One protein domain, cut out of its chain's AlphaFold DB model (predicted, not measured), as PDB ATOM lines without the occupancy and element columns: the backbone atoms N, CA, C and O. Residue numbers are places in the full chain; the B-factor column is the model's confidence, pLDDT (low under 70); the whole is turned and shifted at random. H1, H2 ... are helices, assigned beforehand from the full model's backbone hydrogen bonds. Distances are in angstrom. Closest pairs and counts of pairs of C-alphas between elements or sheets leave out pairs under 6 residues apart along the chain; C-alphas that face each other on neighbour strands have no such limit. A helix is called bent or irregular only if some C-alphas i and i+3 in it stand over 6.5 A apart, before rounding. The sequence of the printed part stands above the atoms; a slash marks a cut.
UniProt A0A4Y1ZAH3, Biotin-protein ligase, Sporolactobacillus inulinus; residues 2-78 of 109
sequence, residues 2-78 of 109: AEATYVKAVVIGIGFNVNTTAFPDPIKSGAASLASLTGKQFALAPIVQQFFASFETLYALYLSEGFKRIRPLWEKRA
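Overview. This is residues 2 to 78 of the 109 residues of the protein "Biotin-protein ligase" of Sporolactobacillus inulinus (UniProt A0A4Y1ZAH3). A long bare tail, residues 2 to 15, sticks out alone and leads to a loop region ending in the short helix H1; from there the long helix H2 runs back, and H3 folds back from the far end of H2 to make a V with it. The picture is open: residues 24 to 30 stick out as a second free stretch, and H2 and H3 are the one pair of helices that touch. The printed part has 77 residues with three named helices, in the order H1, H2, H3, and no named strand. The class is all helix, though 36 of the 77 residues are in named elements. The whole is only just extended, close to loose, with a radius of gyration of the C-alphas of 17.3 A and spans of 53 by 26 by 26 A.

Arrangement. Residues 2 to 33 hold no named element. H1, residues 34 to 38, is apart from both H2, residues 44 to 65, and H3, residues 67 to 75. H2 touches H3 with residues 58 to 62 alone; their closest C-alphas, those of Tyr 62 and Ile 70, are 6.7 A apart. The two run opposite ways at a steep tilt of 45 degrees. Residues 49 to 57 of H2 stand free. In H1 and H2 every O i to N i+4 pair is within hydrogen-bond range; in H3 3 of 5 are.

Along the chain. C-alpha 2 is at (29.284, 19.945, -24.280). H1, Leu 34 to Thr 38, begins with C-alpha 34 at (14.059, -14.173, 8.478) and measures 6.0 A from first to last C-alpha. H2, Leu 44 to Glu 65, measures 31.4 A. H3, Phe 67 to Glu 75, measures 11.4 A and ends with C-alpha 75 at (33.095, -2.057, 6.636); it is irregular, with C-alphas 69 and 72 7.2 A apart.

Size, cuts and confidence. The two C-alphas farthest apart, those of Ala 2 and Gly 39, are 57.6 A apart. The printed part has no cut, and the links H1 to H2 and H2 to H3 are tight. The mean pLDDT of the printed part is 91.9; residues 2 to 5 are under 70.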
ATOM      1  N   ALA A   2      29.092  21.220 -24.964       49.50
ATOM      2  CA  ALA A   2      29.284  19.945 -24.280       49.50
ATOM      3  C   ALA A   2      27.960  19.530 -23.628       49.50
ATOM      4  O   ALA A   2      27.452  20.230 -22.755       49.50
ATOM      5  N   GLU A   3      27.376  18.436 -24.103       54.69
ATOM      6  CA  GLU A   3      26.177  17.849 -23.521       54.69
ATOM      7  C   GLU A   3      26.544  17.288 -22.138       54.69
ATOM      8  O   GLU A   3      27.429  16.440 -22.013       54.69
ATOM      9  N   ALA A   4      25.933  17.813 -21.077       58.44
ATOM     10  CA  ALA A   4      26.223  17.385 -19.714       58.44
ATOM     11  C   ALA A   4      25.852  15.903 -19.529       58.44
ATOM     12  O   ALA A   4      24.681  15.528 -19.574       58.44
ATOM     13  N   THR A   5      26.855  15.058 -19.298       64.56
ATOM     14  CA  THR A   5      26.709  13.623 -19.033       64.56
ATOM     15  C   THR A   5      26.290  13.407 -17.575       64.56
ATOM     16  O   THR A   5      27.115  13.077 -16.729       64.56
ATOM     17  N   TYR A   6      25.024  13.653 -17.228       75.06
ATOM     18  CA  TYR A   6      24.522  13.392 -15.872       75.06
ATOM     19  C   TYR A   6      23.615  12.160 -15.823       75.06
ATOM     20  O   TYR A   6      22.897  11.831 -16.770       75.06
ATOM     21  N   VAL A   7      23.648  11.468 -14.684       78.62
ATOM     22  CA  VAL A   7      22.767  10.331 -14.406       78.62
ATOM     23  C   VAL A   7      21.354  10.861 -14.174       78.62
ATOM     24  O   VAL A   7      21.115  11.597 -13.221       78.62
ATOM     25  N   LYS A   8      20.414  10.487 -15.049       85.12
ATOM     26  CA  LYS A   8      19.007  10.918 -14.961       85.12
ATOM     27  C   LYS A   8      18.236  10.205 -13.850       85.12
ATOM     28  O   LYS A   8      17.364  10.801 -13.232       85.12
ATOM     29  N   ALA A   9      18.542   8.932 -13.621       87.38
ATOM     30  CA  ALA A   9      17.942   8.123 -12.570       87.38
ATOM     31  C   ALA A   9      18.827   6.913 -12.262       87.38
ATOM     32  O   ALA A   9      19.546   6.420 -13.133       87.38
ATOM     33  N   VAL A  10      18.722   6.412 -11.034       89.06
ATOM     34  CA  VAL A  10      19.268   5.117 -10.624       89.06
ATOM     35  C   VAL A  10      18.109   4.280 -10.104       89.06
ATOM     36  O   VAL A  10      17.368   4.723  -9.229       89.06
ATOM     37  N   VAL A  11      17.952   3.072 -10.642       92.00
ATOM     38  CA  VAL A  11      16.959   2.101 -10.174       92.00
ATOM     39  C   VAL A  11      17.688   1.022  -9.387       92.00
ATOM     40  O   VAL A  11      18.638   0.422  -9.888       92.00
ATOM     41  N   ILE A  12      17.247   0.774  -8.154       92.44
ATOM     42  CA  ILE A  12      17.830  -0.236  -7.268       92.44
ATOM     43  C   ILE A  12      16.745  -1.262  -6.941       92.44
ATOM     44  O   ILE A  12      15.739  -0.932  -6.317       92.44
ATOM     45  N   GLY A  13      16.953  -2.510  -7.362       93.88
ATOM     46  CA  GLY A  13      16.114  -3.640  -6.962       93.88
ATOM     47  C   GLY A  13      16.601  -4.230  -5.639       93.88
ATOM     48  O   GLY A  13      17.771  -4.590  -5.523       93.88
ATOM     49  N   ILE A  14      15.716  -4.338  -4.646       93.75
ATOM     50  CA  ILE A  14      16.021  -4.908  -3.325       93.75
ATOM     51  C   ILE A  14      15.013  -6.019  -3.031       93.75
ATOM     52  O   ILE A  14      13.806  -5.797  -3.098       93.75
ATOM     53  N   GLY A  15      15.510  -7.211  -2.699       93.44
ATOM     54  CA  GLY A  15      14.695  -8.375  -2.355       93.44
ATOM     55  C   GLY A  15      15.020  -8.906  -0.961       93.44
ATOM     56  O   GLY A  15      16.187  -8.960  -0.573       93.44
ATOM     57  N   PHE A  16      13.991  -9.332  -0.225       94.19
ATOM     58  CA  PHE A  16      14.124  -9.940   1.099       94.19
ATOM     59  C   PHE A  16      13.449 -11.307   1.139       94.19
ATOM     60  O   PHE A  16      12.259 -11.433   0.851       94.19
ATOM     61  N   ASN A  17      14.176 -12.315   1.611       96.81
ATOM     62  CA  ASN A  17      13.571 -13.572   2.031       96.81
ATOM     63  C   ASN A  17      13.015 -13.384   3.450       96.81
ATOM     64  O   ASN A  17      13.757 -13.469   4.427       96.81
ATOM     65  N   VAL A  18      11.721 -13.090   3.578       97.56
ATOM     66  CA  VAL A  18      11.106 -12.849   4.895       97.56
ATOM     67  C   VAL A  18      10.515 -14.136   5.458       97.56
ATOM     68  O   VAL A  18      11.081 -14.718   6.376       97.56
ATOM     69  N   ASN A  19       9.422 -14.611   4.864       97.75
ATOM     70  CA  ASN A  19       8.651 -15.754   5.359       97.75
ATOM     71  C   ASN A  19       8.863 -17.035   4.537       97.75
ATOM     72  O   ASN A  19       8.122 -18.001   4.695       97.75
ATOM     73  N   THR A  20       9.860 -17.049   3.648       96.56
ATOM     74  CA  THR A  20      10.180 -18.201   2.800       96.56
ATOM     75  C   THR A  20      10.560 -19.405   3.662       96.56
ATOM     76  O   THR A  20      11.522 -19.333   4.427       96.56
ATOM     77  N   THR A  21       9.814 -20.505   3.546       93.00
ATOM     78  CA  THR A  21       9.999 -21.726   4.354       93.00
ATOM     79  C   THR A  21      10.802 -22.810   3.645       93.00
ATOM     80  O   THR A  21      11.361 -23.685   4.301       93.00
ATOM     81  N   ALA A  22      10.889 -22.752   2.317       94.31
ATOM     82  CA  ALA A  22      11.644 -23.694   1.508       94.31
ATOM     83  C   ALA A  22      12.322 -22.970   0.344       94.31
ATOM     84  O   ALA A  22      11.754 -22.060  -0.259       94.31
ATOM     85  N   PHE A  23      13.533 -23.412   0.024       96.50
ATOM     86  CA  PHE A  23      14.299 -22.956  -1.128       96.50
ATOM     87  C   PHE A  23      14.545 -24.141  -2.068       96.50
ATOM     88  O   PHE A  23      14.719 -25.261  -1.577       96.50
ATOM     89  N   PRO A  24      14.571 -23.921  -3.394       96.00
ATOM     90  CA  PRO A  24      14.883 -24.977  -4.347       96.00
ATOM     91  C   PRO A  24      16.326 -25.466  -4.158       96.00
ATOM     92  O   PRO A  24      17.214 -24.686  -3.798       96.00
ATOM     93  N   ASP A  25      16.559 -26.753  -4.428       96.06
ATOM     94  CA  ASP A  25      17.829 -27.440  -4.140       96.06
ATOM     95  C   ASP A  25      19.092 -26.708  -4.626       96.06
ATOM     96  O   ASP A  25      20.044 -26.640  -3.845       96.06
ATOM     97  N   PRO A  26      19.125 -26.068  -5.816       96.12
ATOM     98  CA  PRO A  26      20.324 -25.374  -6.292       96.12
ATOM     99  C   PRO A  26      20.828 -24.244  -5.383       96.12
ATOM    100  O   PRO A  26      22.007 -23.911  -5.434       96.12
ATOM    101  N   ILE A  27      19.959 -23.636  -4.565       94.75
ATOM    102  CA  ILE A  27      20.322 -22.508  -3.684       94.75
ATOM    103  C   ILE A  27      20.096 -22.802  -2.200       94.75
ATOM    104  O   ILE A  27      20.415 -21.972  -1.350       94.75
ATOM    105  N   LYS A  28      19.549 -23.975  -1.873       93.94
ATOM    106  CA  LYS A  28      19.091 -24.332  -0.527       93.94
ATOM    107  C   LYS A  28      20.180 -24.228   0.542       93.94
ATOM    108  O   LYS A  28      19.878 -23.865   1.670       93.94
ATOM    109  N   SER A  29      21.435 -24.517   0.196       93.75
ATOM    110  CA  SER A  29      22.572 -24.447   1.124       93.75
ATOM    111  C   SER A  29      23.051 -23.021   1.420       93.75
ATOM    112  O   SER A  29      23.644 -22.790   2.470       93.75
ATOM    113  N   GLY A  30      22.816 -22.070   0.509       91.81
ATOM    114  CA  GLY A  30      23.290 -20.685   0.625       91.81
ATOM    115  C   GLY A  30      22.194 -19.659   0.920       91.81
ATOM    116  O   GLY A  30      22.501 -18.502   1.205       91.81
ATOM    117  N   ALA A  31      20.924 -20.054   0.838       95.31
ATOM    118  CA  ALA A  31      19.784 -19.179   1.058       95.31
ATOM    119  C   ALA A  31      19.229 -19.315   2.483       95.31
ATOM    120  O   ALA A  31      19.101 -20.410   3.024       95.31
ATOM    121  N   ALA A  32      18.844 -18.185   3.070       96.12
ATOM    122  CA  ALA A  32      18.141 -18.123   4.346       96.12
ATOM    123  C   ALA A  32      17.016 -17.083   4.275       96.12
ATOM    124  O   ALA A  32      17.050 -16.180   3.430       96.12
ATOM    125  N   SER A  33      16.029 -17.207   5.162       97.62
ATOM    126  CA  SER A  33      14.970 -16.221   5.376       97.62
ATOM    127  C   SER A  33      14.934 -15.756   6.831       97.62
ATOM    128  O   SER A  33      15.464 -16.418   7.726       97.62
ATOM    129  N   LEU A  34      14.285 -14.621   7.099       97.19
ATOM    130  CA  LEU A  34      14.059 -14.173   8.478       97.19
ATOM    131  C   LEU A  34      13.298 -15.231   9.285       97.19
ATOM    132  O   LEU A  34      13.660 -15.509  10.429       97.19
ATOM    133  N   ALA A  35      12.298 -15.872   8.681       97.38
ATOM    134  CA  ALA A  35      11.552 -16.944   9.318       97.38
ATOM    135  C   ALA A  35      12.416 -18.177   9.603       97.38
ATOM    136  O   ALA A  35      12.339 -18.710  10.707       97.38
ATOM    137  N   SER A  36      13.286 -18.598   8.679       96.00
ATOM    138  CA  SER A  36      14.150 -19.765   8.903       96.00
ATOM    139  C   SER A  36      15.202 -19.515   9.985       96.00
ATOM    140  O   SER A  36      15.568 -20.436  10.705       96.00
ATOM    141  N   LEU A  37      15.691 -18.277  10.109       95.94
ATOM    142  CA  LEU A  37      16.710 -17.905  11.095       95.94
ATOM    143  C   LEU A  37      16.136 -17.644  12.494       95.94
ATOM    144  O   LEU A  37      16.847 -17.805  13.480       95.94
ATOM    145  N   THR A  38      14.878 -17.208  12.592       96.25
ATOM    146  CA  THR A  38      14.272 -16.781  13.869       96.25
ATOM    147  C   THR A  38      13.150 -17.690  14.368       96.25
ATOM    148  O   THR A  38      12.729 -17.554  15.516       96.25
ATOM    149  N   GLY A  39      12.633 -18.583  13.517       96.88
ATOM    150  CA  GLY A  39      11.479 -19.437  13.806       96.88
ATOM    151  C   GLY A  39      10.133 -18.703  13.842       96.88
ATOM    152  O   GLY A  39       9.148 -19.272  14.307       96.88
ATOM    153  N   LYS A  40      10.067 -17.440  13.395       96.69
ATOM    154  CA  LYS A  40       8.869 -16.584  13.487       96.69
ATOM    155  C   LYS A  40       8.410 -16.089  12.119       96.69
ATOM    156  O   LYS A  40       9.217 -15.878  11.224       96.69
ATOM    157  N   GLN A  41       7.110 -15.859  11.981       97.44
ATOM    158  CA  GLN A  41       6.529 -15.181  10.821       97.44
ATOM    159  C   GLN A  41       6.486 -13.671  11.065       97.44
ATOM    160  O   GLN A  41       6.251 -13.227  12.190       97.44
ATOM    161  N   PHE A  42       6.683 -12.885  10.009       97.31
ATOM    162  CA  PHE A  42       6.694 -11.426  10.088       97.31
ATOM    163  C   PHE A  42       5.691 -10.801   9.126       97.31
ATOM    164  O   PHE A  42       5.529 -11.249   7.991       97.31
ATOM    165  N   ALA A  43       5.063  -9.703   9.545       97.75
ATOM    166  CA  ALA A  43       4.354  -8.834   8.617       97.75
ATOM    167  C   ALA A  43       5.367  -8.109   7.712       97.75
ATOM    168  O   ALA A  43       6.375  -7.588   8.191       97.75
ATOM    169  N   LEU A  44       5.093  -8.055   6.404       95.94
ATOM    170  CA  LEU A  44       6.007  -7.431   5.438       95.94
ATOM    171  C   LEU A  44       6.059  -5.907   5.584       95.94
ATOM    172  O   LEU A  44       7.136  -5.324   5.497       95.94
ATOM    173  N   ALA A  45       4.914  -5.265   5.834       97.12
ATOM    174  CA  ALA A  45       4.832  -3.807   5.881       97.12
ATOM    175  C   ALA A  45       5.773  -3.181   6.934       97.12
ATOM    176  O   ALA A  45       6.545  -2.301   6.552       97.12
ATOM    177  N   PRO A  46       5.830  -3.652   8.198       97.31
ATOM    178  CA  PRO A  46       6.776  -3.114   9.180       97.31
ATOM    179  C   PRO A  46       8.249  -3.302   8.796       97.31
ATOM    180  O   PRO A  46       9.059  -2.408   9.022       97.31
ATOM    181  N   ILE A  47       8.607  -4.439   8.187       96.50
ATOM    182  CA  ILE A  47       9.986  -4.695   7.738       96.50
ATOM    183  C   ILE A  47      10.379  -3.699   6.652       96.50
ATOM    184  O   ILE A  47      11.441  -3.085   6.728       96.50
ATOM    185  N   VAL A  48       9.516  -3.533   5.649       96.00
ATOM    186  CA  VAL A  48       9.765  -2.633   4.521       96.00
ATOM    187  C   VAL A  48       9.831  -1.179   4.994       96.00
ATOM    188  O   VAL A  48      10.748  -0.461   4.605       96.00
ATOM    189  N   GLN A  49       8.935  -0.759   5.891       97.38
ATOM    190  CA  GLN A  49       8.966   0.581   6.490       97.38
ATOM    191  C   GLN A  49      10.269   0.833   7.252       97.38
ATOM    192  O   GLN A  49      10.936   1.841   7.019       97.38
ATOM    193  N   GLN A  50      10.673  -0.095   8.121       97.56
ATOM    194  CA  GLN A  50      11.906   0.051   8.894       97.56
ATOM    195  C   GLN A  50      13.148   0.055   7.995       97.56
ATOM    196  O   GLN A  50      14.107   0.791   8.254       97.56
ATOM    197  N   PHE A  51      13.137  -0.756   6.935       96.56
ATOM    198  CA  PHE A  51      14.186  -0.748   5.929       96.56
ATOM    199  C   PHE A  51      14.293   0.625   5.259       96.56
ATOM    200  O   PHE A  51      15.380   1.202   5.275       96.56
ATOM    201  N   PHE A  52      13.192   1.174   4.734       97.00
ATOM    202  CA  PHE A  52      13.207   2.472   4.055       97.00
ATOM    203  C   PHE A  52      13.597   3.617   4.987       97.00
ATOM    204  O   PHE A  52      14.462   4.400   4.616       97.00
ATOM    205  N   ALA A  53      13.098   3.652   6.224       98.00
ATOM    206  CA  ALA A  53      13.506   4.664   7.202       98.00
ATOM    207  C   ALA A  53      15.029   4.647   7.459       98.00
ATOM    208  O   ALA A  53      15.693   5.686   7.508       98.00
ATOM    209  N   SER A  54      15.606   3.446   7.581       96.25
ATOM    210  CA  SER A  54      17.052   3.277   7.776       96.25
ATOM    211  C   SER A  54      17.837   3.643   6.512       96.25
ATOM    212  O   SER A  54      18.888   4.282   6.593       96.25
ATOM    213  N   PHE A  55      17.331   3.242   5.344       95.38
ATOM    214  CA  PHE A  55      17.935   3.523   4.048       95.38
ATOM    215  C   PHE A  55      17.951   5.023   3.752       95.38
ATOM    216  O   PHE A  55      19.010   5.552   3.439       95.38
ATOM    217  N   GLU A  56      16.825   5.718   3.911       96.81
ATOM    218  CA  GLU A  56      16.695   7.164   3.703       96.81
ATOM    219  C   GLU A  56      17.649   7.948   4.601       96.81
ATOM    220  O   GLU A  56      18.349   8.838   4.123       96.81
ATOM    221  N   THR A  57      17.757   7.563   5.875       96.50
ATOM    222  CA  THR A  57      18.698   8.185   6.818       96.50
ATOM    223  C   THR A  57      20.143   8.062   6.329       96.50
ATOM    224  O   THR A  57      20.887   9.044   6.286       96.50
ATOM    225  N   LEU A  58      20.558   6.856   5.932       95.31
ATOM    226  CA  LEU A  58      21.915   6.613   5.432       95.31
ATOM    227  C   LEU A  58      22.155   7.260   4.067       95.31
ATOM    228  O   LEU A  58      23.266   7.709   3.790       95.31
ATOM    229  N   TYR A  59      21.129   7.323   3.226       94.94
ATOM    230  CA  TYR A  59      21.199   7.943   1.914       94.94
ATOM    231  C   TYR A  59      21.319   9.465   2.023       94.94
ATOM    232  O   TYR A  59      22.186  10.048   1.379       94.94
ATOM    233  N   ALA A  60      20.554  10.111   2.904       96.31
ATOM    234  CA  ALA A  60      20.698  11.536   3.197       96.31
ATOM    235  C   ALA A  60      22.101  11.868   3.740       96.31
ATOM    236  O   ALA A  60      22.723  12.852   3.328       96.31
ATOM    237  N   LEU A  61      22.645  11.011   4.610       95.69
ATOM    238  CA  LEU A  61      24.016  11.143   5.105       95.69
ATOM    239  C   LEU A  61      25.052  10.992   3.983       95.69
ATOM    240  O   LEU A  61      26.028  11.733   3.923       95.69
ATOM    241  N   TYR A  62      24.830  10.055   3.062       94.88
ATOM    242  CA  TYR A  62      25.676   9.886   1.885       94.88
ATOM    243  C   TYR A  62      25.623  11.099   0.949       94.88
ATOM    244  O   TYR A  62      26.664  11.523   0.455       94.88
ATOM    245  N   LEU A  63      24.443  11.675   0.709       93.81
ATOM    246  CA  LEU A  63      24.302  12.854  -0.150       93.81
ATOM    247  C   LEU A  63      24.981  14.094   0.446       93.81
ATOM    248  O   LEU A  63      25.517  14.906  -0.303       93.81
ATOM    249  N   SER A  64      24.965  14.235   1.773       97.12
ATOM    250  CA  SER A  64      25.537  15.393   2.472       97.12
ATOM    251  C   SER A  64      27.042  15.273   2.730       97.12
ATOM    252  O   SER A  64      27.775  16.236   2.521       97.12
ATOM    253  N   GLU A  65      27.521  14.106   3.165       95.31
ATOM    254  CA  GLU A  65      28.907  13.909   3.625       95.31
ATOM    255  C   GLU A  65      29.719  12.938   2.748       95.31
ATOM    256  O   GLU A  65      30.907  12.687   2.990       95.31
ATOM    257  N   GLY A  66      29.095  12.368   1.718       91.69
ATOM    258  CA  GLY A  66      29.705  11.380   0.837       91.69
ATOM    259  C   GLY A  66      29.920  10.012   1.493       91.69
ATOM    260  O   GLY A  66      29.597   9.747   2.654       91.69
ATOM    261  N   PHE A  67      30.537   9.100   0.735       91.44
ATOM    262  CA  PHE A  67      30.751   7.717   1.176       91.44
ATOM    263  C   PHE A  67      31.607   7.597   2.443       91.44
ATOM    264  O   PHE A  67      31.395   6.694   3.251       91.44
ATOM    265  N   LYS A  68      32.572   8.507   2.636       90.88
ATOM    266  CA  LYS A  68      33.541   8.449   3.742       90.88
ATOM    267  C   LYS A  68      32.852   8.337   5.104       90.88
ATOM    268  O   LYS A  68      33.381   7.655   5.980       90.88
ATOM    269  N   ARG A  69      31.677   8.954   5.267       91.88
ATOM    270  CA  ARG A  69      30.938   8.941   6.529       91.88
ATOM    271  C   ARG A  69      30.248   7.609   6.818       91.88
ATOM    272  O   ARG A  69      30.292   7.135   7.950       91.88
ATOM    273  N   ILE A  70      29.651   6.981   5.809       92.06
ATOM    274  CA  ILE A  70      28.975   5.682   5.960       92.06
ATOM    275  C   ILE A  70      29.943   4.497   5.893       92.06
ATOM    276  O   ILE A  70      29.601   3.385   6.299       92.06
ATOM    277  N   ARG A  71      31.167   4.732   5.410       89.06
ATOM    278  CA  ARG A  71      32.174   3.703   5.176       89.06
ATOM    279  C   ARG A  71      32.412   2.806   6.405       89.06
ATOM    280  O   ARG A  71      32.197   1.608   6.259       89.06
ATOM    281  N   PRO A  72      32.709   3.302   7.623       90.38
ATOM    282  CA  PRO A  72      32.978   2.419   8.769       90.38
ATOM    283  C   PRO A  72      31.798   1.500   9.131       90.38
ATOM    284  O   PRO A  72      31.978   0.351   9.537       90.38
ATOM    285  N   LEU A  73      30.566   1.993   8.954       89.25
ATOM    286  CA  LEU A  73      29.343   1.229   9.201       89.25
ATOM    287  C   LEU A  73      29.203   0.060   8.216       89.25
ATOM    288  O   LEU A  73      28.786  -1.037   8.608       89.25
ATOM    289  N   TRP A  74      29.540   0.311   6.952       89.62
ATOM    290  CA  TRP A  74      29.556  -0.691   5.893       89.62
ATOM    291  C   TRP A  74      30.690  -1.703   6.099       89.62
ATOM    292  O   TRP A  74      30.451  -2.908   6.041       89.62
ATOM    293  N   GLU A  75      31.896  -1.234   6.425       86.94
ATOM    294  CA  GLU A  75      33.095  -2.057   6.636       86.94
ATOM    295  C   GLU A  75      32.888  -3.090   7.749       86.94
ATOM    296  O   GLU A  75      33.168  -4.271   7.555       86.94
ATOM    297  N   LYS A  76      32.284  -2.679   8.872       88.31
ATOM    298  CA  LYS A  76      31.949  -3.574   9.993       88.31
ATOM    299  C   LYS A  76      31.025  -4.738   9.595       88.31
ATOM    300  O   LYS A  76      30.984  -5.748  10.290       88.31
ATOM    301  N   ARG A  77      30.254  -4.601   8.511       86.19
ATOM    302  CA  ARG A  77      29.281  -5.603   8.036       86.19
ATOM    303  C   ARG A  77      29.735  -6.339   6.772       86.19
ATOM    304  O   ARG A  77      29.054  -7.258   6.326       86.19
ATOM    305  N   ALA A  78      30.871  -5.962   6.187       85.62
ATOM    306  CA  ALA A  78      31.375  -6.562   4.960       85.62
ATOM    307  C   ALA A  78      32.046  -7.921   5.246       85.62
ATOM    308  O   ALA A  78      33.209  -7.988   5.629       85.62
TER     309      ALA A  78